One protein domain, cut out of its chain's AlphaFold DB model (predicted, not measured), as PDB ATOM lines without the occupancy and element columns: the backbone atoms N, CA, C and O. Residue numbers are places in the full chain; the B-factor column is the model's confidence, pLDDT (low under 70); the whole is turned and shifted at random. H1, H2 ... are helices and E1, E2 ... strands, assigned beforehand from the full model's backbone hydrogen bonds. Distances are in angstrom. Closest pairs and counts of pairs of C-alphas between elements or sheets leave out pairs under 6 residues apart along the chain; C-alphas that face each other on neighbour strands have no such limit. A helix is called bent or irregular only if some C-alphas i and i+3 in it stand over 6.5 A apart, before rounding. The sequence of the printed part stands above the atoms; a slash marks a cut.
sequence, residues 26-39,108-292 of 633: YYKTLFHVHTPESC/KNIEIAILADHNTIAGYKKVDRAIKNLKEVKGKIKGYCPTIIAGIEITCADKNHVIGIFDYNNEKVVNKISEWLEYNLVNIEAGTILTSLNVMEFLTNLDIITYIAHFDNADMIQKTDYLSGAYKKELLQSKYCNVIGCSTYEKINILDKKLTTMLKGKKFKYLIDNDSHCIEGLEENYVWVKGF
ATOM      1  N   TYR A  26      96.014 185.117 101.385       87.19
ATOM      2  CA  TYR A  26      95.376 184.005 102.069       87.19
ATOM      3  C   TYR A  26      93.862 184.040 101.858       87.19
ATOM      4  O   TYR A  26      93.254 185.117 101.888       87.19
ATOM      5  N   TYR A  27      93.297 182.855 101.657       90.12
ATOM      6  CA  TYR A  27      91.872 182.591 101.537       90.12
ATOM      7  C   TYR A  27      91.443 181.619 102.629       90.12
ATOM      8  O   TYR A  27      92.086 180.581 102.813       90.12
ATOM      9  N   LYS A  28      90.356 181.945 103.334       92.38
ATOM     10  CA  LYS A  28      89.729 181.022 104.287       92.38
ATOM     11  C   LYS A  28      89.162 179.837 103.506       92.38
ATOM     12  O   LYS A  28      88.300 180.036 102.652       92.38
ATOM     13  N   THR A  29      89.693 178.646 103.747       95.19
ATOM     14  CA  THR A  29      89.477 177.457 102.917       95.19
ATOM     15  C   THR A  29      89.006 176.289 103.770       95.19
ATOM     16  O   THR A  29      89.623 176.001 104.793       95.19
ATOM     17  N   LEU A  30      87.947 175.608 103.335       96.31
ATOM     18  CA  LEU A  30      87.545 174.312 103.875       96.31
ATOM     19  C   LEU A  30      88.059 173.198 102.961       96.31
ATOM     20  O   LEU A  30      87.802 173.215 101.754       96.31
ATOM     21  N   PHE A  31      88.788 172.252 103.545       96.44
ATOM     22  CA  PHE A  31      89.114 170.977 102.914       96.44
ATOM     23  C   PHE A  31      88.105 169.941 103.386       96.44
ATOM     24  O   PHE A  31      87.745 169.958 104.562       96.44
ATOM     25  N   HIS A  32      87.692 169.056 102.476       95.81
ATOM     26  CA  HIS A  32      86.796 167.939 102.769       95.81
ATOM     27  C   HIS A  32      85.461 168.400 103.367       95.81
ATOM     28  O   HIS A  32      85.259 168.395 104.577       95.81
ATOM     29  N   VAL A  33      84.562 168.851 102.495       95.50
ATOM     30  CA  VAL A  33      83.204 169.263 102.863       95.50
ATOM     31  C   VAL A  33      82.199 168.381 102.143       95.50
ATOM     32  O   VAL A  33      82.268 168.263 100.915       95.50
ATOM     33  N   HIS A  34      81.247 167.834 102.892       96.00
ATOM     34  CA  HIS A  34      80.114 167.114 102.329       96.00
ATOM     35  C   HIS A  34      78.980 168.066 101.986       96.00
ATOM     36  O   HIS A  34      78.746 169.088 102.638       96.00
ATOM     37  N   THR A  35      78.271 167.720 100.929       95.94
ATOM     38  CA  THR A  35      77.080 168.407 100.452       95.94
ATOM     39  C   THR A  35      75.848 167.540 100.713       95.94
ATOM     40  O   THR A  35      75.988 166.377 101.095       95.94
ATOM     41  N   PRO A  36      74.631 168.055 100.460       95.06
ATOM     42  CA  PRO A  36      73.419 167.237 100.490       95.06
ATOM     43  C   PRO A  36      73.421 166.018  99.552       95.06
ATOM     44  O   PRO A  36      72.520 165.198  99.661       95.06
ATOM     45  N   GLU A  37      74.402 165.891  98.648       94.44
ATOM     46  CA  GLU A  37      74.603 164.677  97.848       94.44
ATOM     47  C   GLU A  37      75.121 163.491  98.676       94.44
ATOM     48  O   GLU A  37      74.911 162.340  98.294       94.44
ATOM     49  N   SER A  38      75.838 163.745  99.778       90.25
ATOM     50  CA  SER A  38      76.377 162.668 100.608       90.25
ATOM     51  C   SER A  38      75.250 161.931 101.329       90.25
ATOM     52  O   SER A  38      74.332 162.550 101.871       90.25
ATOM     53  N   CYS A  39      75.332 160.600 101.372       85.25
ATOM     54  CA  CYS A  39      74.275 159.736 101.907       85.25
ATOM     55  C   CYS A  39      73.970 159.963 103.396       85.25
ATOM     56  O   CYS A  39      72.894 159.619 103.870       85.25
ATOM     57  N   LYS A 108      79.490 182.804 106.450       88.75
ATOM     58  CA  LYS A 108      80.686 182.521 107.265       88.75
ATOM     59  C   LYS A 108      82.009 182.956 106.614       88.75
ATOM     60  O   LYS A 108      83.086 182.716 107.177       88.75
ATOM     61  N   ASN A 109      81.940 183.636 105.466       89.44
ATOM     62  CA  ASN A 109      83.081 184.109 104.675       89.44
ATOM     63  C   ASN A 109      84.083 182.988 104.319       89.44
ATOM     64  O   ASN A 109      85.300 183.202 104.375       89.44
ATOM     65  N   ILE A 110      83.585 181.803 103.948       91.94
ATOM     66  CA  ILE A 110      84.404 180.708 103.405       91.94
ATOM     67  C   ILE A 110      84.731 180.974 101.935       91.94
ATOM     68  O   ILE A 110      83.855 180.971 101.073       91.94
ATOM     69  N   GLU A 111      85.998 181.276 101.632       92.75
ATOM     70  CA  GLU A 111      86.392 181.785 100.310       92.75
ATOM     71  C   GLU A 111      86.609 180.672  99.300       92.75
ATOM     72  O   GLU A 111      86.416 180.894  98.099       92.75
ATOM     73  N   ILE A 112      87.027 179.509  99.790       95.50
ATOM     74  CA  ILE A 112      87.234 178.295  99.015       95.50
ATOM     75  C   ILE A 112      86.628 177.125  99.800       95.50
ATOM     76  O   ILE A 112      86.905 176.984 100.988       95.50
ATOM     77  N   ALA A 113      85.834 176.282  99.149       96.81
ATOM     78  CA  ALA A 113      85.406 175.003  99.709       96.81
ATOM     79  C   ALA A 113      85.728 173.881  98.720       96.81
ATOM     80  O   ALA A 113      85.403 173.981  97.534       96.81
ATOM     81  N   ILE A 114      86.403 172.842  99.207       97.62
ATOM     82  CA  ILE A 114      86.681 171.624  98.448       97.62
ATOM     83  C   ILE A 114      85.601 170.612  98.809       97.62
ATOM     84  O   ILE A 114      85.562 170.127  99.938       97.62
ATOM     85  N   LEU A 115      84.720 170.339  97.850       96.88
ATOM     86  CA  LEU A 115      83.644 169.367  98.027       96.88
ATOM     87  C   LEU A 115      84.217 167.968  97.875       96.88
ATOM     88  O   LEU A 115      84.999 167.744  96.956       96.88
ATOM     89  N   ALA A 116      83.846 167.049  98.750       96.56
ATOM     90  CA  ALA A 116      84.315 165.674  98.680       96.56
ATOM     91  C   ALA A 116      83.250 164.733  99.242       96.56
ATOM     92  O   ALA A 116      83.457 164.135 100.287       96.56
ATOM     93  N   ASP A 117      82.122 164.635  98.538       96.81
ATOM     94  CA  ASP A 117      81.041 163.718  98.901       96.81
ATOM     95  C   ASP A 117      81.512 162.255  98.836       96.81
ATOM     96  O   ASP A 117      82.381 161.896  98.023       96.81
ATOM     97  N   HIS A 118      80.903 161.398  99.657       95.75
ATOM     98  CA  HIS A 118      81.189 159.968  99.658       95.75
ATOM     99  C   HIS A 118      80.867 159.321  98.306       95.75
ATOM    100  O   HIS A 118      79.719 159.241  97.877       95.75
ATOM    101  N   ASN A 119      81.905 158.813  97.640       96.50
ATOM    102  CA  ASN A 119      81.832 157.966  96.447       96.50
ATOM    103  C   ASN A 119      81.066 158.582  95.254       96.50
ATOM    104  O   ASN A 119      80.670 157.866  94.334       96.50
ATOM    105  N   THR A 120      80.895 159.906  95.217       95.62
ATOM    106  CA  THR A 120      80.198 160.626  94.141       95.62
ATOM    107  C   THR A 120      80.827 161.993  93.878       95.62
ATOM    108  O   THR A 120      81.518 162.562  94.714       95.62
ATOM    109  N   ILE A 121      80.599 162.525  92.675       95.88
ATOM    110  CA  ILE A 121      81.019 163.877  92.260       95.88
ATOM    111  C   ILE A 121      79.832 164.742  91.815       95.88
ATOM    112  O   ILE A 121      80.018 165.831  91.259       95.88
ATOM    113  N   ALA A 122      78.604 164.243  91.986       94.19
ATOM    114  CA  ALA A 122      77.392 164.899  91.503       94.19
ATOM    115  C   ALA A 122      77.109 166.223  92.235       94.19
ATOM    116  O   ALA A 122      76.665 167.190  91.600       94.19
ATOM    117  N   GLY A 123      77.488 166.313  93.517       94.94
ATOM    118  CA  GLY A 123      77.311 167.500  94.351       94.94
ATOM    119  C   GLY A 123      77.940 168.766  93.763       94.94
ATOM    120  O   GLY A 123      77.375 169.851  93.890       94.94
ATOM    121  N   TYR A 124      79.043 168.664  93.006       96.06
ATOM    122  CA  TYR A 124      79.698 169.840  92.415       96.06
ATOM    123  C   TYR A 124      78.782 170.638  91.472       96.06
ATOM    124  O   TYR A 124      78.674 171.860  91.601       96.06
ATOM    125  N   LYS A 125      78.098 169.970  90.529       95.12
ATOM    126  CA  LYS A 125      77.198 170.652  89.576       95.12
ATOM    127  C   LYS A 125      75.999 171.274  90.289       95.12
ATOM    128  O   LYS A 125      75.566 172.367  89.913       95.12
ATOM    129  N   LYS A 126      75.491 170.592  91.319       96.69
ATOM    130  CA  LYS A 126      74.399 171.061  92.175       96.69
ATOM    131  C   LYS A 126      74.825 172.323  92.940       96.69
ATOM    132  O   LYS A 126      74.206 173.372  92.781       96.69
ATOM    133  N   VAL A 127      75.976 172.320  93.614       96.00
ATOM    134  CA  VAL A 127      76.517 173.519  94.287       96.00
ATOM    135  C   VAL A 127      76.777 174.677  93.306       96.00
ATOM    136  O   VAL A 127      76.423 175.818  93.608       96.00
ATOM    137  N   ASP A 128      77.344 174.426  92.118       93.62
ATOM    138  CA  ASP A 128      77.565 175.481  91.110       93.62
ATOM    139  C   ASP A 128      76.245 176.132  90.658       93.62
ATOM    140  O   ASP A 128      76.152 177.362  90.532       93.62
ATOM    141  N   ARG A 129      75.181 175.334  90.480       93.88
ATOM    142  CA  ARG A 129      73.839 175.864  90.212       93.88
ATOM    143  C   ARG A 129      73.302 176.651  91.405       93.88
ATOM    144  O   ARG A 129      72.817 177.763  91.201       93.88
ATOM    145  N   ALA A 130      73.411 176.139  92.628       93.62
ATOM    146  CA  ALA A 130      72.960 176.841  93.829       93.62
ATOM    147  C   ALA A 130      73.666 178.197  94.013       93.62
ATOM    148  O   ALA A 130      73.020 179.191  94.343       93.62
ATOM    149  N   ILE A 131      74.959 178.292  93.686       92.06
ATOM    150  CA  ILE A 131      75.706 179.558  93.631       92.06
ATOM    151  C   ILE A 131      75.096 180.547  92.633       92.06
ATOM    152  O   ILE A 131      74.988 181.741  92.935       92.06
ATOM    153  N   LYS A 132      74.723 180.086  91.435       90.06
ATOM    154  CA  LYS A 132      74.072 180.928  90.419       90.06
ATOM    155  C   LYS A 132      72.700 181.397  90.905       90.06
ATOM    156  O   LYS A 132      72.440 182.596  90.880       90.06
ATOM    157  N   ASN A 133      71.894 180.487  91.447       89.38
ATOM    158  CA  ASN A 133      70.568 180.791  91.989       89.38
ATOM    159  C   ASN A 133      70.645 181.819  93.127       89.38
ATOM    160  O   ASN A 133      69.915 182.808  93.130       89.38
ATOM    161  N   LEU A 134      71.583 181.644  94.063       87.81
ATOM    162  CA  LEU A 134      71.775 182.568  95.178       87.81
ATOM    163  C   LEU A 134      72.140 183.979  94.693       87.81
ATOM    164  O   LEU A 134      71.621 184.966  95.217       87.81
ATOM    165  N   LYS A 135      72.990 184.086  93.660       85.81
ATOM    166  CA  LYS A 135      73.342 185.370  93.029       85.81
ATOM    167  C   LYS A 135      72.146 186.046  92.368       85.81
ATOM    168  O   LYS A 135      72.071 187.271  92.398       85.81
ATOM    169  N   GLU A 136      71.244 185.280  91.760       83.31
ATOM    170  CA  GLU A 136      70.035 185.821  91.133       83.31
ATOM    171  C   GLU A 136      69.043 186.344  92.176       83.31
ATOM    172  O   GLU A 136      68.529 187.450  92.025       83.31
ATOM    173  N   VAL A 137      68.821 185.597  93.264       79.00
ATOM    174  CA  VAL A 137      67.824 185.968  94.282       79.00
ATOM    175  C   VAL A 137      68.308 187.098  95.194       79.00
ATOM    176  O   VAL A 137      67.537 187.991  95.541       79.00
ATOM    177  N   LYS A 138      69.582 187.085  95.600       71.31
ATOM    178  CA  LYS A 138      70.125 188.033  96.589       71.31
ATOM    179  C   LYS A 138      71.051 189.098  96.012       71.31
ATOM    180  O   LYS A 138      71.551 189.942  96.759       71.31
ATOM    181  N   GLY A 139      71.321 189.068  94.709       62.19
ATOM    182  CA  GLY A 139      72.480 189.767  94.165       62.19
ATOM    183  C   GLY A 139      73.773 189.215  94.778       62.19
ATOM    184  O   GLY A 139      73.839 188.089  95.268       62.19
ATOM    185  N   LYS A 140      74.840 190.017  94.798       51.69
ATOM    186  CA  LYS A 140      76.041 189.645  95.558       51.69
ATOM    187  C   LYS A 140      75.763 189.830  97.054       51.69
ATOM    188  O   LYS A 140      75.906 190.947  97.548       51.69
ATOM    189  N   ILE A 141      75.425 188.761  97.777       53.94
ATOM    190  CA  ILE A 141      75.380 188.754  99.252       53.94
ATOM    191  C   ILE A 141      76.692 189.346  99.768       53.94
ATOM    192  O   ILE A 141      77.754 188.785  99.527       53.94
ATOM    193  N   LYS A 142      76.645 190.534 100.386       53.78
ATOM    194  CA  LYS A 142      77.832 191.267 100.876       53.78
ATOM    195  C   LYS A 142      79.001 191.347  99.865       53.78
ATOM    196  O   LYS A 142      80.162 191.391 100.259       53.78
ATOM    197  N   GLY A 143      78.731 191.354  98.553       56.12
ATOM    198  CA  GLY A 143      79.789 191.381  97.530       56.12
ATOM    199  C   GLY A 143      80.558 190.062  97.341       56.12
ATOM    200  O   GLY A 143      81.564 190.056  96.631       56.12
ATOM    201  N   TYR A 144      80.100 188.961  97.939       66.06
ATOM    202  CA  TYR A 144      80.891 187.758  98.157       66.06
ATOM    203  C   TYR A 144      80.183 186.473  97.710       66.06
ATOM    204  O   TYR A 144      78.978 186.312  97.870       66.06
ATOM    205  N   CYS A 145      80.948 185.552  97.126       74.94
ATOM    206  CA  CYS A 145      80.488 184.218  96.764       74.94
ATOM    207  C   CYS A 145      81.677 183.245  96.871       74.94
ATOM    208  O   CYS A 145      82.754 183.588  96.355       74.94
ATOM    209  N   PRO A 146      81.511 182.090  97.545       88.94
ATOM    210  CA  PRO A 146      82.569 181.095  97.687       88.94
ATOM    211  C   PRO A 146      83.022 180.585  96.318       88.94
ATOM    212  O   PRO A 146      82.241 180.502  95.367       88.94
ATOM    213  N   THR A 147      84.300 180.239  96.213       93.44
ATOM    214  CA  THR A 147      84.804 179.447  95.093       93.44
ATOM    215  C   THR A 147      84.791 177.980  95.486       93.44
ATOM    216  O   THR A 147      85.248 177.619  96.563       93.44
ATOM    217  N   ILE A 148      84.266 177.138  94.611       95.69
ATOM    218  CA  ILE A 148      84.126 175.713  94.873       95.69
ATOM    219  C   ILE A 148      85.142 174.964  94.032       95.69
ATOM    220  O   ILE A 148      85.336 175.278  92.858       95.69
ATOM    221  N   ILE A 149      85.803 173.994  94.647       97.25
ATOM    222  CA  ILE A 149      86.734 173.090  93.986       97.25
ATOM    223  C   ILE A 149      86.166 171.680  94.103       97.25
ATOM    224  O   ILE A 149      85.711 171.282  95.174       97.25
ATOM    225  N   ALA A 150      86.171 170.945  92.992       97.44
ATOM    226  CA  ALA A 150      85.682 169.580  92.980       97.44
ATOM    227  C   ALA A 150      86.662 168.628  93.656       97.44
ATOM    228  O   ALA A 150      87.883 168.709  93.484       97.44
ATOM    229  N   GLY A 151      86.079 167.681  94.363       97.56
ATOM    230  CA  GLY A 151      86.751 166.521  94.880       97.56
ATOM    231  C   GLY A 151      85.773 165.379  95.109       97.56
ATOM    232  O   GLY A 151      84.609 165.452  94.714       97.56
ATOM    233  N   ILE A 152      86.291 164.305  95.687       97.75
ATOM    234  CA  ILE A 152      85.568 163.079  96.022       97.75
ATOM    235  C   ILE A 152      86.231 162.438  97.235       97.75
ATOM    236  O   ILE A 152      87.462 162.446  97.316       97.75
ATOM    237  N   GLU A 153      85.440 161.863  98.134       98.00
ATOM    238  CA  GLU A 153      85.928 160.978  99.190       98.00
ATOM    239  C   GLU A 153      85.598 159.526  98.840       98.00
ATOM    240  O   GLU A 153      84.438 159.127  98.804       98.00
ATOM    241  N   ILE A 154      86.619 158.713  98.564       98.19
ATOM    242  CA  ILE A 154      86.444 157.301  98.216       98.19
ATOM    243  C   ILE A 154      86.633 156.439  99.462       98.19
ATOM    244  O   ILE A 154      87.725 156.389 100.040       98.19
ATOM    245  N   THR A 155      85.588 155.703  99.828       97.31
ATOM    246  CA  THR A 155      85.621 154.715 100.912       97.31
ATOM    247  C   THR A 155      86.301 153.435 100.425       97.31
ATOM    248  O   THR A 155      85.828 152.791  99.487       97.31
ATOM    249  N   CYS A 156      87.429 153.070 101.039       97.56
ATOM    250  CA  CYS A 156      88.272 151.953 100.604       97.56
ATOM    251  C   CYS A 156      88.079 150.690 101.463       97.56
ATOM    252  O   CYS A 156      87.687 150.754 102.629       97.56
ATOM    253  N   ALA A 157      88.455 149.526 100.927       95.81
ATOM    254  CA  ALA A 157      88.313 148.231 101.605       95.81
ATOM    255  C   ALA A 157      89.141 148.088 102.893       95.81
ATOM    256  O   ALA A 157      88.802 147.307 103.783       95.81
ATOM    257  N   ASP A 158      90.226 148.852 103.012       94.81
ATOM    258  CA  ASP A 158      91.049 148.948 104.218       94.81
ATOM    259  C   ASP A 158      90.522 149.993 105.220       94.81
ATOM    260  O   ASP A 158      91.253 150.397 106.124       94.81
ATOM    261  N   LYS A 159      89.251 150.402 105.064       94.06
ATOM    262  CA  LYS A 159      88.500 151.354 105.903       94.06
ATOM    263  C   LYS A 159      89.102 152.754 106.002       94.06
ATOM    264  O   LYS A 159      88.687 153.544 106.845       94.06
ATOM    265  N   ASN A 160      90.075 153.063 105.158       96.19
ATOM    266  CA  ASN A 160      90.548 154.421 104.976       96.19
ATOM    267  C   ASN A 160      89.645 155.137 103.970       96.19
ATOM    268  O   ASN A 160      89.111 154.518 103.047       96.19
ATOM    269  N   HIS A 161      89.535 156.451 104.117       97.12
ATOM    270  CA  HIS A 161      88.900 157.305 103.128       97.12
ATOM    271  C   HIS A 161      89.960 158.109 102.383       97.12
ATOM    272  O   HIS A 161      90.868 158.682 102.990       97.12
ATOM    273  N   VAL A 162      89.880 158.116 101.055       98.19
ATOM    274  CA  VAL A 162      90.855 158.790 100.194       98.19
ATOM    275  C   VAL A 162      90.190 159.962  99.497       98.19
ATOM    276  O   VAL A 162      89.231 159.781  98.752       98.19
ATOM    277  N   ILE A 163      90.749 161.152  99.687       98.44
ATOM    278  CA  ILE A 163      90.306 162.363  99.005       98.44
ATOM    279  C   ILE A 163      91.021 162.471  97.661       98.44
ATOM    280  O   ILE A 163      92.236 162.265  97.570       98.44
ATOM    281  N   GLY A 164      90.277 162.829  96.618       98.06
ATOM    282  CA  GLY A 164      90.806 163.289  95.336       98.06
ATOM    283  C   GLY A 164      90.317 164.702  95.035       98.06
ATOM    284  O   GLY A 164      89.119 164.926  95.085       98.06
ATOM    285  N   ILE A 165      91.206 165.643  94.702       98.44
ATOM    286  CA  ILE A 165      90.871 167.036  94.347       98.44
ATOM    287  C   ILE A 165      91.311 167.316  92.910       98.44
ATOM    288  O   ILE A 165      92.489 167.158  92.565       98.44
ATOM    289  N   PHE A 166      90.377 167.761  92.071       97.81
ATOM    290  CA  PHE A 166      90.585 167.880  90.629       97.81
ATOM    291  C   PHE A 166      89.806 169.043  90.009       97.81
ATOM    292  O   PHE A 166      88.915 169.635  90.615       97.81
ATOM    293  N   ASP A 167      90.176 169.409  88.779       96.12
ATOM    294  CA  ASP A 167      89.468 170.445  88.026       96.12
ATOM    295  C   ASP A 167      88.275 169.825  87.309       96.12
ATOM    296  O   ASP A 167      88.442 169.062  86.358       96.12
ATOM    297  N   TYR A 168      87.072 170.171  87.758       95.25
ATOM    298  CA  TYR A 168      85.833 169.665  87.177       95.25
ATOM    299  C   TYR A 168      85.629 170.099  85.718       95.25
ATOM    300  O   TYR A 168      84.890 169.462  84.977       95.25
ATOM    301  N   ASN A 169      86.292 171.171  85.269       94.06
ATOM    302  CA  ASN A 169      86.220 171.589  83.866       94.06
ATOM    303  C   ASN A 169      87.105 170.727  82.954       94.06
ATOM    304  O   ASN A 169      87.014 170.822  81.730       94.06
ATOM    305  N   ASN A 170      87.971 169.884  83.523       95.75
ATOM    306  CA  ASN A 170      88.745 168.922  82.760       95.75
ATOM    307  C   ASN A 170      87.904 167.663  82.507       95.75
ATOM    308  O   ASN A 170      88.008 166.674  83.232       95.75
ATOM    309  N   GLU A 171      87.099 167.694  81.442       95.31
ATOM    310  CA  GLU A 171      86.194 166.598  81.055       95.31
ATOM    311  C   GLU A 171      86.891 165.233  80.983       95.31
ATOM    312  O   GLU A 171      86.317 164.220  81.365       95.31
ATOM    313  N   LYS A 172      88.163 165.184  80.558       96.50
ATOM    314  CA  LYS A 172      88.922 163.924  80.500       96.50
ATOM    315  C   LYS A 172      89.152 163.320  81.881       96.50
ATOM    316  O   LYS A 172      89.142 162.101  82.010       96.50
ATOM    317  N   VAL A 173      89.424 164.153  82.884       96.50
ATOM    318  CA  VAL A 173      89.613 163.698  84.268       96.50
ATOM    319  C   VAL A 173      88.271 163.280  84.853       96.50
ATOM    320  O   VAL A 173      88.177 162.183  85.392       96.50
ATOM    321  N   VAL A 174      87.230 164.095  84.667       97.06
ATOM    322  CA  VAL A 174      85.871 163.795  85.141       97.06
ATOM    323  C   VAL A 174      85.366 162.468  84.578       97.06
ATOM    324  O   VAL A 174      84.980 161.602  85.354       97.06
ATOM    325  N   ASN A 175      85.454 162.256  83.261       97.31
ATOM    326  CA  ASN A 175      84.993 161.019  82.624       97.31
ATOM    327  C   ASN A 175      85.743 159.792  83.152       97.31
ATOM    328  O   ASN A 175      85.121 158.785  83.459       97.31
ATOM    329  N   LYS A 176      87.067 159.889  83.331       97.94
ATOM    330  CA  LYS A 176      87.858 158.784  83.891       97.94
ATOM    331  C   LYS A 176      87.505 158.469  85.340       97.94
ATOM    332  O   LYS A 176      87.563 157.307  85.724       97.94
ATOM    333  N   ILE A 177      87.180 159.481  86.147       97.38
ATOM    334  CA  ILE A 177      86.691 159.266  87.512       97.38
ATOM    335  C   ILE A 177      85.328 158.576  87.455       97.38
ATOM    336  O   ILE A 177      85.162 157.551  88.101       97.38
ATOM    337  N   SER A 178      84.385 159.077  86.652       96.56
ATOM    338  CA  SER A 178      83.055 158.475  86.499       96.56
ATOM    339  C   SER A 178      83.120 157.014  86.043       96.56
ATOM    340  O   SER A 178      82.553 156.158  86.709       96.56
ATOM    341  N   GLU A 179      83.888 156.708  84.993       97.25
ATOM    342  CA  GLU A 179      84.113 155.333  84.514       97.25
ATOM    343  C   GLU A 179      84.732 154.442  85.603       97.25
ATOM    344  O   GLU A 179      84.357 153.280  85.768       97.25
ATOM    345  N   TRP A 180      85.686 154.980  86.371       97.81
ATOM    346  CA  TRP A 180      86.308 154.240  87.464       97.81
ATOM    347  C   TRP A 180      85.317 153.954  88.593       97.81
ATOM    348  O   TRP A 180      85.323 152.841  89.116       97.81
ATOM    349  N   LEU A 181      84.468 154.920  88.955       96.38
ATOM    350  CA  LEU A 181      83.444 154.752  89.986       96.38
ATOM    351  C   LEU A 181      82.401 153.719  89.550       96.38
ATOM    352  O   LEU A 181      82.115 152.805  90.314       96.38
ATOM    353  N   GLU A 182      81.909 153.794  88.312       95.75
ATOM    354  CA  GLU A 182      80.956 152.822  87.756       95.75
ATOM    355  C   GLU A 182      81.496 151.386  87.771       95.75
ATOM    356  O   GLU A 182      80.744 150.443  88.010       95.75
ATOM    357  N   TYR A 183      82.798 151.205  87.530       95.88
ATOM    358  CA  TYR A 183      83.414 149.878  87.490       95.88
ATOM    359  C   TYR A 183      83.841 149.346  88.869       95.88
ATOM    360  O   TYR A 183      83.804 148.137  89.094       95.88
ATOM    361  N   ASN A 184      84.300 150.218  89.776       96.50
ATOM    362  CA  ASN A 184      84.968 149.804  91.019       96.50
ATOM    363  C   ASN A 184      84.151 150.040  92.294       96.50
ATOM    364  O   ASN A 184      84.554 149.535  93.349       96.50
ATOM    365  N   LEU A 185      83.051 150.798  92.243       95.56
ATOM    366  CA  LEU A 185      82.150 150.929  93.385       95.56
ATOM    367  C   LEU A 185      81.208 149.735  93.468       95.56
ATOM    368  O   LEU A 185      80.615 149.310  92.480       95.56
ATOM    369  N   VAL A 186      81.027 149.229  94.684       93.69
ATOM    370  CA  VAL A 186      79.950 148.283  94.987       93.69
ATOM    371  C   VAL A 186      78.618 149.033  94.999       93.69
ATOM    372  O   VAL A 186      77.654 148.607  94.370       93.69
ATOM    373  N   ASN A 187      78.579 150.155  95.718       91.31
ATOM    374  CA  ASN A 187      77.537 151.179  95.696       91.31
ATOM    375  C   ASN A 187      78.067 152.437  96.418       91.31
ATOM    376  O   ASN A 187      79.184 152.427  96.942       91.31
ATOM    377  N   ILE A 188      77.270 153.510  96.438       88.38
ATOM    378  CA  ILE A 188      77.651 154.801  97.036       88.38
ATOM    379  C   ILE A 188      77.917 154.682  98.547       88.38
ATOM    380  O   ILE A 188      78.873 155.272  99.037       88.38
ATOM    381  N   GLU A 189      77.139 153.881  99.278       89.31
ATOM    382  CA  GLU A 189      77.251 153.739 100.740       89.31
ATOM    383  C   GLU A 189      78.453 152.874 101.164       89.31
ATOM    384  O   GLU A 189      79.123 153.150 102.156       89.31
ATOM    385  N   ALA A 190      78.734 151.802 100.421       90.06
ATOM    386  CA  ALA A 190      79.745 150.803 100.763       90.06
ATOM    387  C   ALA A 190      81.143 151.136 100.218       90.06
ATOM    388  O   ALA A 190      82.138 150.634 100.745       90.06
ATOM    389  N   GLY A 191      81.233 151.942  99.158       94.69
ATOM    390  CA  GLY A 191      82.497 152.282  98.512       94.69
ATOM    391  C   GLY A 191      83.058 151.173  97.620       94.69
ATOM    392  O   GLY A 191      82.323 150.441  96.951       94.69
ATOM    393  N   THR A 192      84.389 151.068  97.573       97.31
ATOM    394  CA  THR A 192      85.120 150.136  96.701       97.31
ATOM    395  C   THR A 192      85.757 148.973  97.467       97.31
ATOM    396  O   THR A 192      86.162 149.099  98.621       97.31
ATOM    397  N   ILE A 193      85.935 147.836  96.786       95.94
ATOM    398  CA  ILE A 193      86.741 146.706  97.284       95.94
ATOM    399  C   ILE A 193      88.258 146.948  97.180       95.94
ATOM    400  O   ILE A 193      89.052 146.118  97.625       95.94
ATOM    401  N   LEU A 194      88.672 148.053  96.559       97.75
ATOM    402  CA  LEU A 194      90.075 148.412  96.400       97.75
ATOM    403  C   LEU A 194      90.635 149.058  97.670       97.75
ATOM    404  O   LEU A 194      89.928 149.699  98.445       97.75
ATOM    405  N   THR A 195      91.936 148.875  97.885       97.38
ATOM    406  CA  THR A 195      92.630 149.448  99.043       97.38
ATOM    407  C   THR A 195      92.972 150.919  98.816       97.38
ATOM    408  O   THR A 195      93.137 151.346  97.668       97.38
ATOM    409  N   SER A 196      93.162 151.689  99.892       97.56
ATOM    410  CA  SER A 196      93.574 153.095  99.787       97.56
ATOM    411  C   SER A 196      94.842 153.296  98.952       97.56
ATOM    412  O   SER A 196      94.911 154.252  98.184       97.56
ATOM    413  N   LEU A 197      95.805 152.365  98.991       97.38
ATOM    414  CA  LEU A 197      96.995 152.422  98.138       97.38
ATOM    415  C   LEU A 197      96.642 152.375  96.641       97.38
ATOM    416  O   LEU A 197      97.174 153.169  95.863       97.38
ATOM    417  N   ASN A 198      95.734 151.478  96.238       97.50
ATOM    418  CA  ASN A 198      95.314 151.348  94.838       97.50
ATOM    419  C   ASN A 198      94.539 152.581  94.365       97.50
ATOM    420  O   ASN A 198      94.750 153.055  93.248       97.50
ATOM    421  N   VAL A 199      93.670 153.121  95.223       98.31
ATOM    422  CA  VAL A 199      92.895 154.331  94.918       98.31
ATOM    423  C   VAL A 199      93.817 155.544  94.780       98.31
ATOM    424  O   VAL A 199      93.746 156.261  93.782       98.31
ATOM    425  N   MET A 200      94.745 155.748  95.719       98.12
ATOM    426  CA  MET A 200      95.716 156.846  95.652       98.12
ATOM    427  C   MET A 200      96.620 156.761  94.416       98.12
ATOM    428  O   MET A 200      96.949 157.789  93.816       98.12
ATOM    429  N   GLU A 201      97.019 155.551  94.017       97.69
ATOM    430  CA  GLU A 201      97.777 155.330  92.787       97.69
ATOM    431  C   GLU A 201      96.976 155.734  91.545       97.69
ATOM    432  O   GLU A 201      97.484 156.482  90.706       97.69
ATOM    433  N   PHE A 202      95.720 155.288  91.441       97.75
ATOM    434  CA  PHE A 202      94.822 155.672  90.353       97.75
ATOM    435  C   PHE A 202      94.679 157.196  90.253       97.75
ATOM    436  O   PHE A 202      94.942 157.766  89.193       97.75
ATOM    437  N   LEU A 203      94.338 157.859  91.364       97.81
ATOM    438  CA  LEU A 203      94.153 159.311  91.404       97.81
ATOM    439  C   LEU A 203      95.443 160.047  91.018       97.81
ATOM    440  O   LEU A 203      95.426 160.931  90.160       97.81
ATOM    441  N   THR A 204      96.590 159.642  91.571       96.06
ATOM    442  CA  THR A 204      97.866 160.298  91.251       96.06
ATOM    443  C   THR A 204      98.252 160.123  89.780       96.06
ATOM    444  O   THR A 204      98.774 161.055  89.169       96.06
ATOM    445  N   ASN A 205      97.977 158.964  89.175       96.25
ATOM    446  CA  ASN A 205      98.249 158.721  87.754       96.25
ATOM    447  C   ASN A 205      97.386 159.587  86.817       96.25
ATOM    448  O   ASN A 205      97.740 159.771  85.650       96.25
ATOM    449  N   LEU A 206      96.279 160.143  87.317       95.88
ATOM    450  CA  LEU A 206      95.460 161.143  86.626       95.88
ATOM    451  C   LEU A 206      95.863 162.588  86.943       95.88
ATOM    452  O   LEU A 206      95.169 163.513  86.524       95.88
ATOM    453  N   ASP A 207      96.972 162.780  87.658       94.31
ATOM    454  CA  ASP A 207      97.408 164.072  88.187       94.31
ATOM    455  C   ASP A 207      96.333 164.728  89.073       94.31
ATOM    456  O   ASP A 207      96.119 165.937  89.041       94.31
ATOM    457  N   ILE A 208      95.635 163.931  89.883       97.38
ATOM    458  CA  ILE A 208      94.688 164.402  90.901       97.38
ATOM    459  C   ILE A 208      95.442 164.558  92.224       97.38
ATOM    460  O   ILE A 208      96.248 163.704  92.597       97.38
ATOM    461  N   ILE A 209      95.192 165.652  92.947       97.44
ATOM    462  CA  ILE A 209      95.754 165.834  94.293       97.44
ATOM    463  C   ILE A 209      95.054 164.832  95.212       97.44
ATOM    464  O   ILE A 209      93.829 164.828  95.268       97.44
ATOM    465  N   THR A 210      95.805 164.012  95.943       97.44
ATOM    466  CA  THR A 210      95.214 162.989  96.810       97.44
ATOM    467  C   THR A 210      95.874 162.908  98.180       97.44
ATOM    468  O   THR A 210      97.070 163.176  98.325       97.44
ATOM    469  N   TYR A 211      95.074 162.561  99.186       97.69
ATOM    470  CA  TYR A 211      95.502 162.305 100.556       97.69
ATOM    471  C   TYR A 211      94.488 161.404 101.275       97.69
ATOM    472  O   TYR A 211      93.379 161.197 100.785       97.69
ATOM    473  N   ILE A 212      94.869 160.856 102.430       97.56
ATOM    474  CA  ILE A 212      93.968 160.059 103.278       97.56
ATOM    475  C   ILE A 212      93.284 160.998 104.277       97.56
ATOM    476  O   ILE A 212      93.999 161.673 105.023       97.56
ATOM    477  N   ALA A 213      91.952 161.053 104.274       96.69
ATOM    478  CA  ALA A 213      91.158 161.900 105.170       96.69
ATOM    479  C   ALA A 213      91.210 161.417 106.624       96.69
ATOM    480  O   ALA A 213      91.447 160.229 106.866       96.69
ATOM    481  N   HIS A 214      91.024 162.364 107.558       94.38
ATOM    482  CA  HIS A 214      90.843 162.191 109.012       94.38
ATOM    483  C   HIS A 214      91.656 161.029 109.592       94.38
ATOM    484  O   HIS A 214      91.200 160.223 110.406       94.38
ATOM    485  N   PHE A 215      92.919 160.952 109.175       95.50
ATOM    486  CA  PHE A 215      93.757 159.773 109.349       95.50
ATOM    487  C   PHE A 215      94.119 159.514 110.808       95.50
ATOM    488  O   PHE A 215      94.479 158.401 111.195       95.50
ATOM    489  N   ASP A 216      93.992 160.536 111.649       94.38
ATOM    490  CA  ASP A 216      94.058 160.397 113.093       94.38
ATOM    491  C   ASP A 216      93.011 159.416 113.633       94.38
ATOM    492  O   ASP A 216      93.309 158.735 114.611       94.38
ATOM    493  N   ASN A 217      91.846 159.278 112.998       93.31
ATOM    494  CA  ASN A 217      90.785 158.351 113.396       93.31
ATOM    495  C   ASN A 217      90.863 156.992 112.678       93.31
ATOM    496  O   ASN A 217      90.132 156.074 113.047       93.31
ATOM    497  N   ALA A 218      91.764 156.828 111.704       92.56
ATOM    498  CA  ALA A 218      91.872 155.598 110.929       92.56
ATOM    499  C   ALA A 218      92.166 154.376 111.816       92.56
ATOM    500  O   ALA A 218      93.047 154.399 112.687       92.56
ATOM    501  N   ASP A 219      91.493 153.257 111.533       91.81
ATOM    502  CA  ASP A 219      91.663 151.998 112.269       91.81
ATOM    503  C   ASP A 219      93.138 151.556 112.297       91.81
ATOM    504  O   ASP A 219      93.618 151.060 113.314       91.81
ATOM    505  N   MET A 220      93.904 151.806 111.228       89.50
ATOM    506  CA  MET A 220      95.329 151.452 111.168       89.50
ATOM    507  C   MET A 220      96.230 152.253 112.122       89.50
ATOM    508  O   MET A 220      97.341 151.795 112.414       89.50
ATOM    509  N   ILE A 221      95.748 153.406 112.602       90.44
ATOM    510  CA  ILE A 221      96.394 154.303 113.573       90.44
ATOM    511  C   ILE A 221      95.867 154.076 114.998       90.44
ATOM    512  O   ILE A 221      96.609 154.260 115.975       90.44
ATOM    513  N   GLN A 222      94.595 153.701 115.137       88.81
ATOM    514  CA  GLN A 222      93.940 153.483 116.432       88.81
ATOM    515  C   GLN A 222      94.109 152.054 116.961       88.81
ATOM    516  O   GLN A 222      94.206 151.859 118.171       88.81
ATOM    517  N   LYS A 223      94.197 151.055 116.075       88.62
ATOM    518  CA  LYS A 223      94.257 149.630 116.425       88.62
ATOM    519  C   LYS A 223      95.617 149.037 116.057       88.62
ATOM    520  O   LYS A 223      96.071 149.121 114.913       88.62
ATOM    521  N   THR A 224      96.264 148.393 117.026       80.50
ATOM    522  CA  THR A 224      97.585 147.766 116.848       80.50
ATOM    523  C   THR A 224      97.549 146.630 115.828       80.50
ATOM    524  O   THR A 224      98.407 146.587 114.946       80.50
ATOM    525  N   ASP A 225      96.508 145.795 115.880       84.62
ATOM    526  CA  ASP A 225      96.411 144.539 115.116       84.62
ATOM    527  C   ASP A 225      95.609 144.668 113.807       84.62
ATOM    528  O   ASP A 225      95.315 143.678 113.140       84.62
ATOM    529  N   TYR A 226      95.234 145.890 113.425       89.12
ATOM    530  CA  TYR A 226      94.505 146.146 112.184       89.12
ATOM    531  C   TYR A 226      95.469 146.308 111.005       89.12
ATOM    532  O   TYR A 226      96.317 147.190 111.069       89.12
ATOM    533  N   LEU A 227      95.305 145.524 109.929       90.38
ATOM    534  CA  LEU A 227      96.189 145.423 108.747       90.38
ATOM    535  C   LEU A 227      97.615 144.926 109.042       90.38
ATOM    536  O   LEU A 227      98.183 145.139 110.112       90.38
ATOM    537  N   SER A 228      98.236 144.287 108.047       89.75
ATOM    538  CA  SER A 228      99.611 143.797 108.178       89.75
ATOM    539  C   SER A 228     100.610 144.958 108.266       89.75
ATOM    540  O   SER A 228     100.479 145.975 107.582       89.75
ATOM    541  N   GLY A 229     101.664 144.798 109.074       88.06
ATOM    542  CA  GLY A 229     102.726 145.807 109.180       88.06
ATOM    543  C   GLY A 229     103.434 146.087 107.847       88.06
ATOM    544  O   GLY A 229     103.875 147.211 107.613       88.06
ATOM    545  N   ALA A 230     103.488 145.089 106.954       90.12
ATOM    546  CA  ALA A 230     104.011 145.241 105.599       90.12
ATOM    547  C   ALA A 230     103.162 146.221 104.777       90.12
ATOM    548  O   ALA A 230     103.709 147.186 104.249       90.12
ATOM    549  N   TYR A 231     101.837 146.038 104.763       93.12
ATOM    550  CA  TYR A 231     100.926 146.928 104.041       93.12
ATOM    551  C   TYR A 231     100.959 148.357 104.597       93.12
ATOM    552  O   TYR A 231     101.105 149.309 103.836       93.12
ATOM    553  N   LYS A 232     100.921 148.525 105.931       91.69
ATOM    554  CA  LYS A 232     101.026 149.860 106.558       91.69
ATOM    555  C   LYS A 232     102.286 150.593 106.103       91.69
ATOM    556  O   LYS A 232     102.239 151.781 105.794       91.69
ATOM    557  N   LYS A 233     103.419 149.885 106.078       90.88
ATOM    558  CA  LYS A 233     104.700 150.444 105.650       90.88
ATOM    559  C   LYS A 233     104.678 150.807 104.167       90.88
ATOM    560  O   LYS A 233     105.143 151.886 103.828       90.88
ATOM    561  N   GLU A 234     104.127 149.951 103.315       93.19
ATOM    562  CA  GLU A 234     104.014 150.199 101.876       93.19
ATOM    563  C   GLU A 234     103.153 151.433 101.569       93.19
ATOM    564  O   GLU A 234     103.628 152.359 100.909       93.19
ATOM    565  N   LEU A 235     101.944 151.511 102.139       94.38
ATOM    566  CA  LEU A 235     101.044 152.657 101.990       94.38
ATOM    567  C   LEU A 235     101.721 153.958 102.433       94.38
ATOM    568  O   LEU A 235     101.813 154.916 101.663       94.38
ATOM    569  N   LEU A 236     102.246 153.974 103.659       92.75
ATOM    570  CA  LEU A 236     102.827 155.174 104.249       92.75
ATOM    571  C   LEU A 236     104.178 155.560 103.630       92.75
ATOM    572  O   LEU A 236     104.551 156.727 103.697       92.75
ATOM    573  N   GLN A 237     104.938 154.633 103.036       92.50
ATOM    574  CA  GLN A 237     106.181 154.944 102.311       92.50
ATOM    575  C   GLN A 237     105.949 155.275 100.837       92.50
ATOM    576  O   GLN A 237     106.853 155.833 100.213       92.50
ATOM    577  N   SER A 238     104.761 154.993 100.300       92.50
ATOM    578  CA  SER A 238     104.424 155.295  98.913       92.50
ATOM    579  C   SER A 238     104.686 156.765  98.566       92.50
ATOM    580  O   SER A 238     104.588 157.668  99.408       92.50
ATOM    581  N   LYS A 239     105.001 157.013  97.289       90.81
ATOM    582  CA  LYS A 239     105.159 158.371  96.745       90.81
ATOM    583  C   LYS A 239     103.846 159.163  96.736       90.81
ATOM    584  O   LYS A 239     103.890 160.378  96.583       90.81
ATOM    585  N   TYR A 240     102.713 158.478  96.893       90.94
ATOM    586  CA  TYR A 240     101.371 159.052  96.894       90.94
ATOM    587  C   TYR A 240     100.994 159.595  98.283       90.94
ATOM    588  O   TYR A 240     100.354 160.633  98.396       90.94
ATOM    589  N   CYS A 241     101.455 158.951  99.359       91.88
ATOM    590  CA  CYS A 241     101.157 159.344 100.738       91.88
ATOM    591  C   CYS A 241     102.184 160.353 101.281       91.88
ATOM    592  O   CYS A 241     103.040 160.017 102.099       91.88
ATOM    593  N   ASN A 242     102.146 161.595 100.791       91.12
ATOM    594  CA  ASN A 242     102.959 162.704 101.330       91.12
ATOM    595  C   ASN A 242     102.131 163.729 102.111       91.12
ATOM    596  O   ASN A 242     102.683 164.511 102.888       91.12
ATOM    597  N   VAL A 243     100.818 163.720 101.890       94.56
ATOM    598  CA  VAL A 243      99.840 164.587 102.537       94.56
ATOM    599  C   VAL A 243      98.863 163.700 103.299       94.56
ATOM    600  O   VAL A 243      98.496 162.629 102.813       94.56
ATOM    601  N   ILE A 244      98.486 164.130 104.498       95.38
ATOM    602  CA  ILE A 244      97.585 163.413 105.396       95.38
ATOM    603  C   ILE A 244      96.551 164.396 105.943       95.38
ATOM    604  O   ILE A 244      96.907 165.491 106.375       95.38
ATOM    605  N   GLY A 245      95.289 163.992 105.930       95.81
ATOM    606  CA  GLY A 245      94.180 164.703 106.542       95.81
ATOM    607  C   GLY A 245      94.075 164.395 108.033       95.81
ATOM    608  O   GLY A 245      94.407 163.295 108.481       95.81
ATOM    609  N   CYS A 246      93.676 165.379 108.825       95.06
ATOM    610  CA  CYS A 246      93.546 165.272 110.272       95.06
ATOM    611  C   CYS A 246      92.269 165.986 110.710       95.06
ATOM    612  O   CYS A 246      92.014 167.106 110.275       95.06
ATOM    613  N   SER A 247      91.493 165.379 111.605       92.81
ATOM    614  CA  SER A 247      90.179 165.907 111.977       92.81
ATOM    615  C   SER A 247      90.262 167.228 112.750       92.81
ATOM    616  O   SER A 247      89.319 168.004 112.748       92.81
ATOM    617  N   THR A 248      91.356 167.476 113.482       90.38
ATOM    618  CA  THR A 248      91.597 168.756 114.165       90.38
ATOM    619  C   THR A 248      93.084 169.092 114.247       90.38
ATOM    620  O   THR A 248      93.955 168.222 114.151       90.38
ATOM    621  N   TYR A 249      93.389 170.370 114.488       86.94
ATOM    622  CA  TYR A 249      94.760 170.860 114.641       86.94
ATOM    623  C   TYR A 249      95.494 170.232 115.835       86.94
ATOM    624  O   TYR A 249      96.669 169.877 115.744       86.94
ATOM    625  N   GLU A 250      94.806 170.057 116.963       88.00
ATOM    626  CA  GLU A 250      95.389 169.544 118.206       88.00
ATOM    627  C   GLU A 250      95.897 168.103 118.053       88.00
ATOM    628  O   GLU A 250      96.882 167.710 118.688       88.00
ATOM    629  N   LYS A 251      95.248 167.325 117.183       90.81
ATOM    630  CA  LYS A 251      95.578 165.919 116.951       90.81
ATOM    631  C   LYS A 251      96.798 165.709 116.055       90.81
ATOM    632  O   LYS A 251      97.419 164.648 116.165       90.81
ATOM    633  N   ILE A 252      97.218 166.709 115.270       91.94
ATOM    634  CA  ILE A 252      98.396 166.608 114.386       91.94
ATOM    635  C   ILE A 252      99.627 166.151 115.171       91.94
ATOM    636  O   ILE A 252     100.300 165.208 114.774       91.94
ATOM    637  N   ASN A 253      99.899 166.761 116.327       90.62
ATOM    638  CA  ASN A 253     101.085 166.430 117.125       90.62
ATOM    639  C   ASN A 253     101.082 164.981 117.639       90.62
ATOM    640  O   ASN A 253     102.143 164.387 117.840       90.62
ATOM    641  N   ILE A 254      99.901 164.419 117.907       90.94
ATOM    642  CA  ILE A 254      99.755 163.034 118.365       90.94
ATOM    643  C   ILE A 254      99.966 162.088 117.183       90.94
ATOM    644  O   ILE A 254     100.725 161.123 117.295       90.94
ATOM    645  N   LEU A 255      99.328 162.390 116.051       92.69
ATOM    646  CA  LEU A 255      99.456 161.624 114.818       92.69
ATOM    647  C   LEU A 255     100.909 161.603 114.326       92.69
ATOM    648  O   LEU A 255     101.454 160.529 114.088       92.69
ATOM    649  N   ASP A 256     101.577 162.753 114.287       92.00
ATOM    650  CA  ASP A 256     102.966 162.887 113.838       92.00
ATOM    651  C   ASP A 256     103.942 162.047 114.673       92.00
ATOM    652  O   ASP A 256     104.810 161.356 114.132       92.00
ATOM    653  N   LYS A 257     103.750 162.001 115.999       89.88
ATOM    654  CA  LYS A 257     104.535 161.131 116.890       89.88
ATOM    655  C   LYS A 257     104.313 159.649 116.591       89.88
ATOM    656  O   LYS A 257     105.283 158.883 116.558       89.88
ATOM    657  N   LYS A 258     103.059 159.232 116.365       89.88
ATOM    658  CA  LYS A 258     102.735 157.845 115.987       89.88
ATOM    659  C   LYS A 258     103.391 157.487 114.649       89.88
ATOM    660  O   LYS A 258     104.097 156.482 114.568       89.88
ATOM    661  N   LEU A 259     103.245 158.343 113.639       90.69
ATOM    662  CA  LEU A 259     103.803 158.129 112.303       90.69
ATOM    663  C   LEU A 259     105.330 158.101 112.305       90.69
ATOM    664  O   LEU A 259     105.917 157.198 111.718       90.69
ATOM    665  N   THR A 260     105.981 159.007 113.036       86.88
ATOM    666  CA  THR A 260     107.446 159.024 113.186       86.88
ATOM    667  C   THR A 260     107.969 157.751 113.859       86.88
ATOM    668  O   THR A 260     109.054 157.266 113.529       86.88
ATOM    669  N   THR A 261     107.193 157.175 114.783       84.25
ATOM    670  CA  THR A 261     107.533 155.898 115.431       84.25
ATOM    671  C   THR A 261     107.425 154.730 114.450       84.25
ATOM    672  O   THR A 261     108.304 153.868 114.425       84.25
ATOM    673  N   MET A 262     106.381 154.716 113.615       83.38
ATOM    674  CA  MET A 262     106.171 153.691 112.586       83.38
ATOM    675  C   MET A 262     107.167 153.811 111.420       83.38
ATOM    676  O   MET A 262     107.591 152.801 110.859       83.38
ATOM    677  N   LEU A 263     107.559 155.038 111.064       84.00
ATOM    678  CA  LEU A 263     108.415 155.366 109.930       84.00
ATOM    679  C   LEU A 263     109.452 156.426 110.300       84.00
ATOM    680  O   LEU A 263     109.241 157.632 110.151       84.00
ATOM    681  N   LYS A 264     110.635 155.968 110.704       77.19
ATOM    682  CA  LYS A 264     111.757 156.868 110.976       77.19
ATOM    683  C   LYS A 264     112.173 157.617 109.706       77.19
ATOM    684  O   LYS A 264     112.581 157.001 108.726       77.19
ATOM    685  N   GLY A 265     112.124 158.949 109.762       75.94
ATOM    686  CA  GLY A 265     112.721 159.841 108.765       75.94
ATOM    687  C   GLY A 265     111.796 160.339 107.651       75.94
ATOM    688  O   GLY A 265     112.220 161.216 106.902       75.94
ATOM    689  N   LYS A 266     110.546 159.856 107.546       86.31
ATOM    690  CA  LYS A 266     109.556 160.436 106.621       86.31
ATOM    691  C   LYS A 266     108.795 161.563 107.320       86.31
ATOM    692  O   LYS A 266     108.322 161.384 108.437       86.31
ATOM    693  N   LYS A 267     108.686 162.715 106.658       88.44
ATOM    694  CA  LYS A 267     107.858 163.843 107.100       88.44
ATOM    695  C   LYS A 267     106.593 163.902 106.257       88.44
ATOM    696  O   LYS A 267     106.672 163.747 105.039       88.44
ATOM    697  N   PHE A 268     105.468 164.160 106.907       92.06
ATOM    698  CA  PHE A 268     104.172 164.327 106.260       92.06
ATOM    699  C   PHE A 268     103.744 165.793 106.304       92.06
ATOM    700  O   PHE A 268     104.109 166.532 107.219       92.06
ATOM    701  N   LYS A 269     102.983 166.206 105.291       94.62
ATOM    702  CA  LYS A 269     102.256 167.479 105.265       94.62
ATOM    703  C   LYS A 269     100.837 167.221 105.769       94.62
ATOM    704  O   LYS A 269     100.239 166.226 105.371       94.62
ATOM    705  N   TYR A 270     100.301 168.100 106.609       94.56
ATOM    706  CA  TYR A 270      98.997 167.882 107.242       94.56
ATOM    707  C   TYR A 270      97.932 168.836 106.697       94.56
ATOM    708  O   TYR A 270      98.137 170.045 106.654       94.56
ATOM    709  N   LEU A 271      96.778 168.323 106.303       94.62
ATOM    710  CA  LEU A 271      95.584 169.131 106.060       94.62
ATOM    711  C   LEU A 271      94.615 168.931 107.223       94.62
ATOM    712  O   LEU A 271      94.681 167.916 107.916       94.62
ATOM    713  N   ILE A 272      93.767 169.924 107.470       94.44
ATOM    714  CA  ILE A 272      92.680 169.792 108.436       94.44
ATOM    715  C   ILE A 272      91.420 169.505 107.642       94.44
ATOM    716  O   ILE A 272      91.040 170.324 106.804       94.44
ATOM    717  N   ASP A 273      90.815 168.354 107.899       94.94
ATOM    718  CA  ASP A 273      89.543 167.991 107.292       94.94
ATOM    719  C   ASP A 273      88.413 168.618 108.099       94.94
ATOM    720  O   ASP A 273      88.378 168.530 109.329       94.94
ATOM    721  N   ASN A 274      87.509 169.296 107.396       94.12
ATOM    722  CA  ASN A 274      86.292 169.809 107.999       94.12
ATOM    723  C   ASN A 274      85.311 168.661 108.276       94.12
ATOM    724  O   ASN A 274      84.737 168.635 109.361       94.12
ATOM    725  N   ASP A 275      85.172 167.729 107.324       93.62
ATOM    726  CA  ASP A 275      84.360 166.504 107.402       93.62
ATOM    727  C   ASP A 275      82.932 166.771 107.918       93.62
ATOM    728  O   ASP A 275      82.325 165.997 108.665       93.62
ATOM    729  N   SER A 276      82.399 167.952 107.590       91.00
ATOM    730  CA  SER A 276      81.110 168.387 108.106       91.00
ATOM    731  C   SER A 276      79.974 167.826 107.267       91.00
ATOM    732  O   SER A 276      79.947 167.984 106.049       91.00
ATOM    733  N   HIS A 277      79.004 167.237 107.964       91.19
ATOM    734  CA  HIS A 277      77.784 166.642 107.417       91.19
ATOM    735  C   HIS A 277      76.547 167.526 107.665       91.19
ATOM    736  O   HIS A 277      75.402 167.083 107.556       91.19
ATOM    737  N   CYS A 278      76.767 168.776 108.071       93.12
ATOM    738  CA  CYS A 278      75.736 169.764 108.365       93.12
ATOM    739  C   CYS A 278      76.275 171.175 108.108       93.12
ATOM    740  O   CYS A 278      77.448 171.364 107.793       93.12
ATOM    741  N   ILE A 279      75.428 172.191 108.225       92.31
ATOM    742  CA  ILE A 279      75.846 173.573 107.971       92.31
ATOM    743  C   ILE A 279      76.521 174.230 109.179       92.31
ATOM    744  O   ILE A 279      77.326 175.143 108.994       92.31
ATOM    745  N   GLU A 280      76.233 173.775 110.402       91.69
ATOM    746  CA  GLU A 280      76.852 174.297 111.625       91.69
ATOM    747  C   GLU A 280      78.351 173.978 111.672       91.69
ATOM    748  O   GLU A 280      79.153 174.851 111.993       91.69
ATOM    749  N   GLY A 281      78.765 172.780 111.249       90.38
ATOM    750  CA  GLY A 281      80.180 172.394 111.254       90.38
ATOM    751  C   GLY A 281      81.043 173.112 110.204       90.38
ATOM    752  O   GLY A 281      82.270 173.064 110.289       90.38
ATOM    753  N   LEU A 282      80.453 173.839 109.246       91.56
ATOM    754  CA  LEU A 282      81.196 174.593 108.220       91.56
ATOM    755  C   LEU A 282      82.014 175.764 108.788       91.56
ATOM    756  O   LEU A 282      82.864 176.325 108.092       91.56
ATOM    757  N   GLU A 283      81.755 176.188 110.027       87.75
ATOM    758  CA  GLU A 283      82.524 177.264 110.661       87.75
ATOM    759  C   GLU A 283      83.790 176.787 111.384       87.75
ATOM    760  O   GLU A 283      84.634 177.612 111.752       87.75
ATOM    761  N   GLU A 284      83.959 175.474 111.519       88.31
ATOM    762  CA  GLU A 284      85.090 174.843 112.187       88.31
ATOM    763  C   GLU A 284      86.181 174.404 111.200       88.31
ATOM    764  O   GLU A 284      85.978 174.348 109.987       88.31
ATOM    765  N   ASN A 285      87.370 174.082 111.726       90.25
ATOM    766  CA  ASN A 285      88.408 173.330 111.005       90.25
ATOM    767  C   ASN A 285      88.862 173.899 109.640       90.25
ATOM    768  O   ASN A 285      89.463 173.197 108.830       90.25
ATOM    769  N   TYR A 286      88.653 175.194 109.393       92.00
ATOM    770  CA  TYR A 286      89.164 175.871 108.204       92.00
ATOM    771  C   TYR A 286      90.669 176.139 108.292       92.00
ATOM    772  O   TYR A 286      91.246 176.321 109.366       92.00
ATOM    773  N   VAL A 287      91.292 176.264 107.124       92.69
ATOM    774  CA  VAL A 287      92.704 176.626 106.968       92.69
ATOM    775  C   VAL A 287      92.848 177.847 106.071       92.69
ATOM    776  O   VAL A 287      91.957 178.199 105.297       92.69
ATOM    777  N   TRP A 288      93.994 178.511 106.147       92.50
ATOM    778  CA  TRP A 288      94.305 179.646 105.290       92.50
ATOM    779  C   TRP A 288      95.253 179.214 104.181       92.50
ATOM    780  O   TRP A 288      96.406 178.875 104.446       92.50
ATOM    781  N   VAL A 289      94.791 179.286 102.933       92.62
ATOM    782  CA  VAL A 289      95.593 178.921 101.755       92.62
ATOM    783  C   VAL A 289      95.975 180.175 100.985       92.62
ATOM    784  O   VAL A 289      95.117 180.969 100.598       92.62
ATOM    785  N   LYS A 290      97.273 180.383 100.770       88.56
ATOM    786  CA  LYS A 290      97.815 181.519 100.028       88.56
ATOM    787  C   LYS A 290      97.843 181.226  98.537       88.56
ATOM    788  O   LYS A 290      98.414 180.234  98.104       88.56
ATOM    789  N   GLY A 291      97.315 182.143  97.738       87.31
ATOM    790  CA  GLY A 291      97.418 182.063  96.285       87.31
ATOM    791  C   GLY A 291      96.815 183.273  95.596       87.31
ATOM    792  O   GLY A 291      96.440 184.239  96.258       87.31
ATOM    793  N   PHE A 292      96.769 183.250  94.267       83.19
ATOM    794  CA  PHE A 292      96.253 184.365  93.467       83.19
ATOM    795  C   PHE A 292      94.915 184.026  92.801       83.19
ATOM    796  O   PHE A 292      93.922 184.719  93.012       83.19
TER     797      PHE A 292
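What this domain is: This is residues 26 to 39 and 108 to 292 of the 633 residues of the protein "Chromosome segregation protein SMC" of Coprobacillus sp. AF33-1AC (UniProt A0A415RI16). A strongly twisted, branched sheet of eight strands runs through the middle, with helices over both of its faces: H3 covers E4 and E6 on one face, and H6 is over E7 on the opposite face. The longest helix, H1, is over E3 towards one end of the long axis, where residues 136 to 141 stick out, while H4 and the farther-lying H5 are off the sheet towards the other end. The printed part has 199 residues with seven named helices and nine named strands; along the chain come E1 and E2, then H1, then E3 and E4, then H2, E5, H3, E6, then H4 and H5, and last E7, H6, E8, H7 and E9; the class is mixed, helices and strands, and the branched sheet has both parallel neighbour pairs, such as E1 and E2, and antiparallel ones, such as E3 and E4. The whole is compact, with a radius of gyration of the C-alphas of 17.2 A, and spans 55 by 38 by 29 A.

Where its parts are: E1, residues 26 to 33, begins at C-alpha 26 (95.376, 184.005, 102.069) and is 19.1 A long; E2 is residues 112 to 115. H1, residues 123 to 138, is 21.9 A long and ends at C-alpha 138 (70.125, 188.033, 96.589). E3, residues 147 to 155, is 25.4 A long, and E4, residues 161 to 166, 16.5 A. H2, residues 171 to 184, is 19.6 A long; E5 is residues 185 to 187. H3, residues 196 to 205, is 14.1 A long, followed by E6, residues 209 to 212, H4, residues 219 to 222, H5, residues 229 to 237, and E7, residues 243 to 246. H6, residues 249 to 262, is 20.7 A long and only just irregular: C-alphas 250 and 253 are 6.6 A apart. E8, residues 269 to 276, is 21.4 A long; H7 is residues 280 to 283, and E9, residues 287 to 291, ends at C-alpha 291 (97.418, 182.063, 96.285).

How they stand to each other: E1 has three neighbours: parallel E2 on one side, N 114 to O 30 2.9 A, and on the other side parallel E8, N 275 to O 32 2.8 A, and antiparallel E9, N 27 to O 289 2.8 A. E2 is parallel to E3, N 151 to O 115 2.8 A. E2, H1, E3 form a strand-helix-strand unit, two parallel neighbour strands with a helix between, and its crossover is right-handed. H1 is over E3 at a height over the sheet of 11.3 A; their closest C-alphas are Tyr 124 and Ala 150, 6.0 A. E3 and E4 form a hairpin, N 154 to O 162 2.8 A, and E4 is antiparallel to the edge strand E6, N 165 to O 209 2.8 A. H2 only grazes the sheet with residues 173 to 181 and is near H3, with 8 pairs of C-alphas within 10 A. E5 pairs with no named strand, but its residues pair antiparallel with residues 191 to 192. H3 runs along E4 at 4 degrees on the local plane, at a height over the sheet of 8.6 A; its closest C-alphas with E6 are Met 200 and Thr 210, 6.3 A. H5 is close to H3 but not clearly touching, with C-alphas 197 and 235 5.6 A apart. H4 is close to H6 but not clearly touching, with C-alphas 221 and 258 7.7 A apart. E7 is parallel to E8, N 271 to O 244 2.8 A, and E7, H6, E8 form a second such unit, also right-handed. H6 is over E7, and only just over E8 with 3 C-alphas, at a height over the sheet of 9.2 A. H7 only grazes the sheet with residues 281 to 283. In H1, H2, H3 and H5 every O i to N i+4 pair is within hydrogen-bond range, in H6 8 of 10; H4 and H7 are too short for such a pair.

The domain as a whole: The C-alphas of Gly 139 and Ala 230, the two farthest apart, are 55.7 A apart. Residues 40 to 107 are not printed, and C-alphas 39 and 108 are 24.3 A apart across the cut. Of the links that are printed whole, none is long. The mean pLDDT of the printed part is 91.9; residues 139 to 144 are under 70.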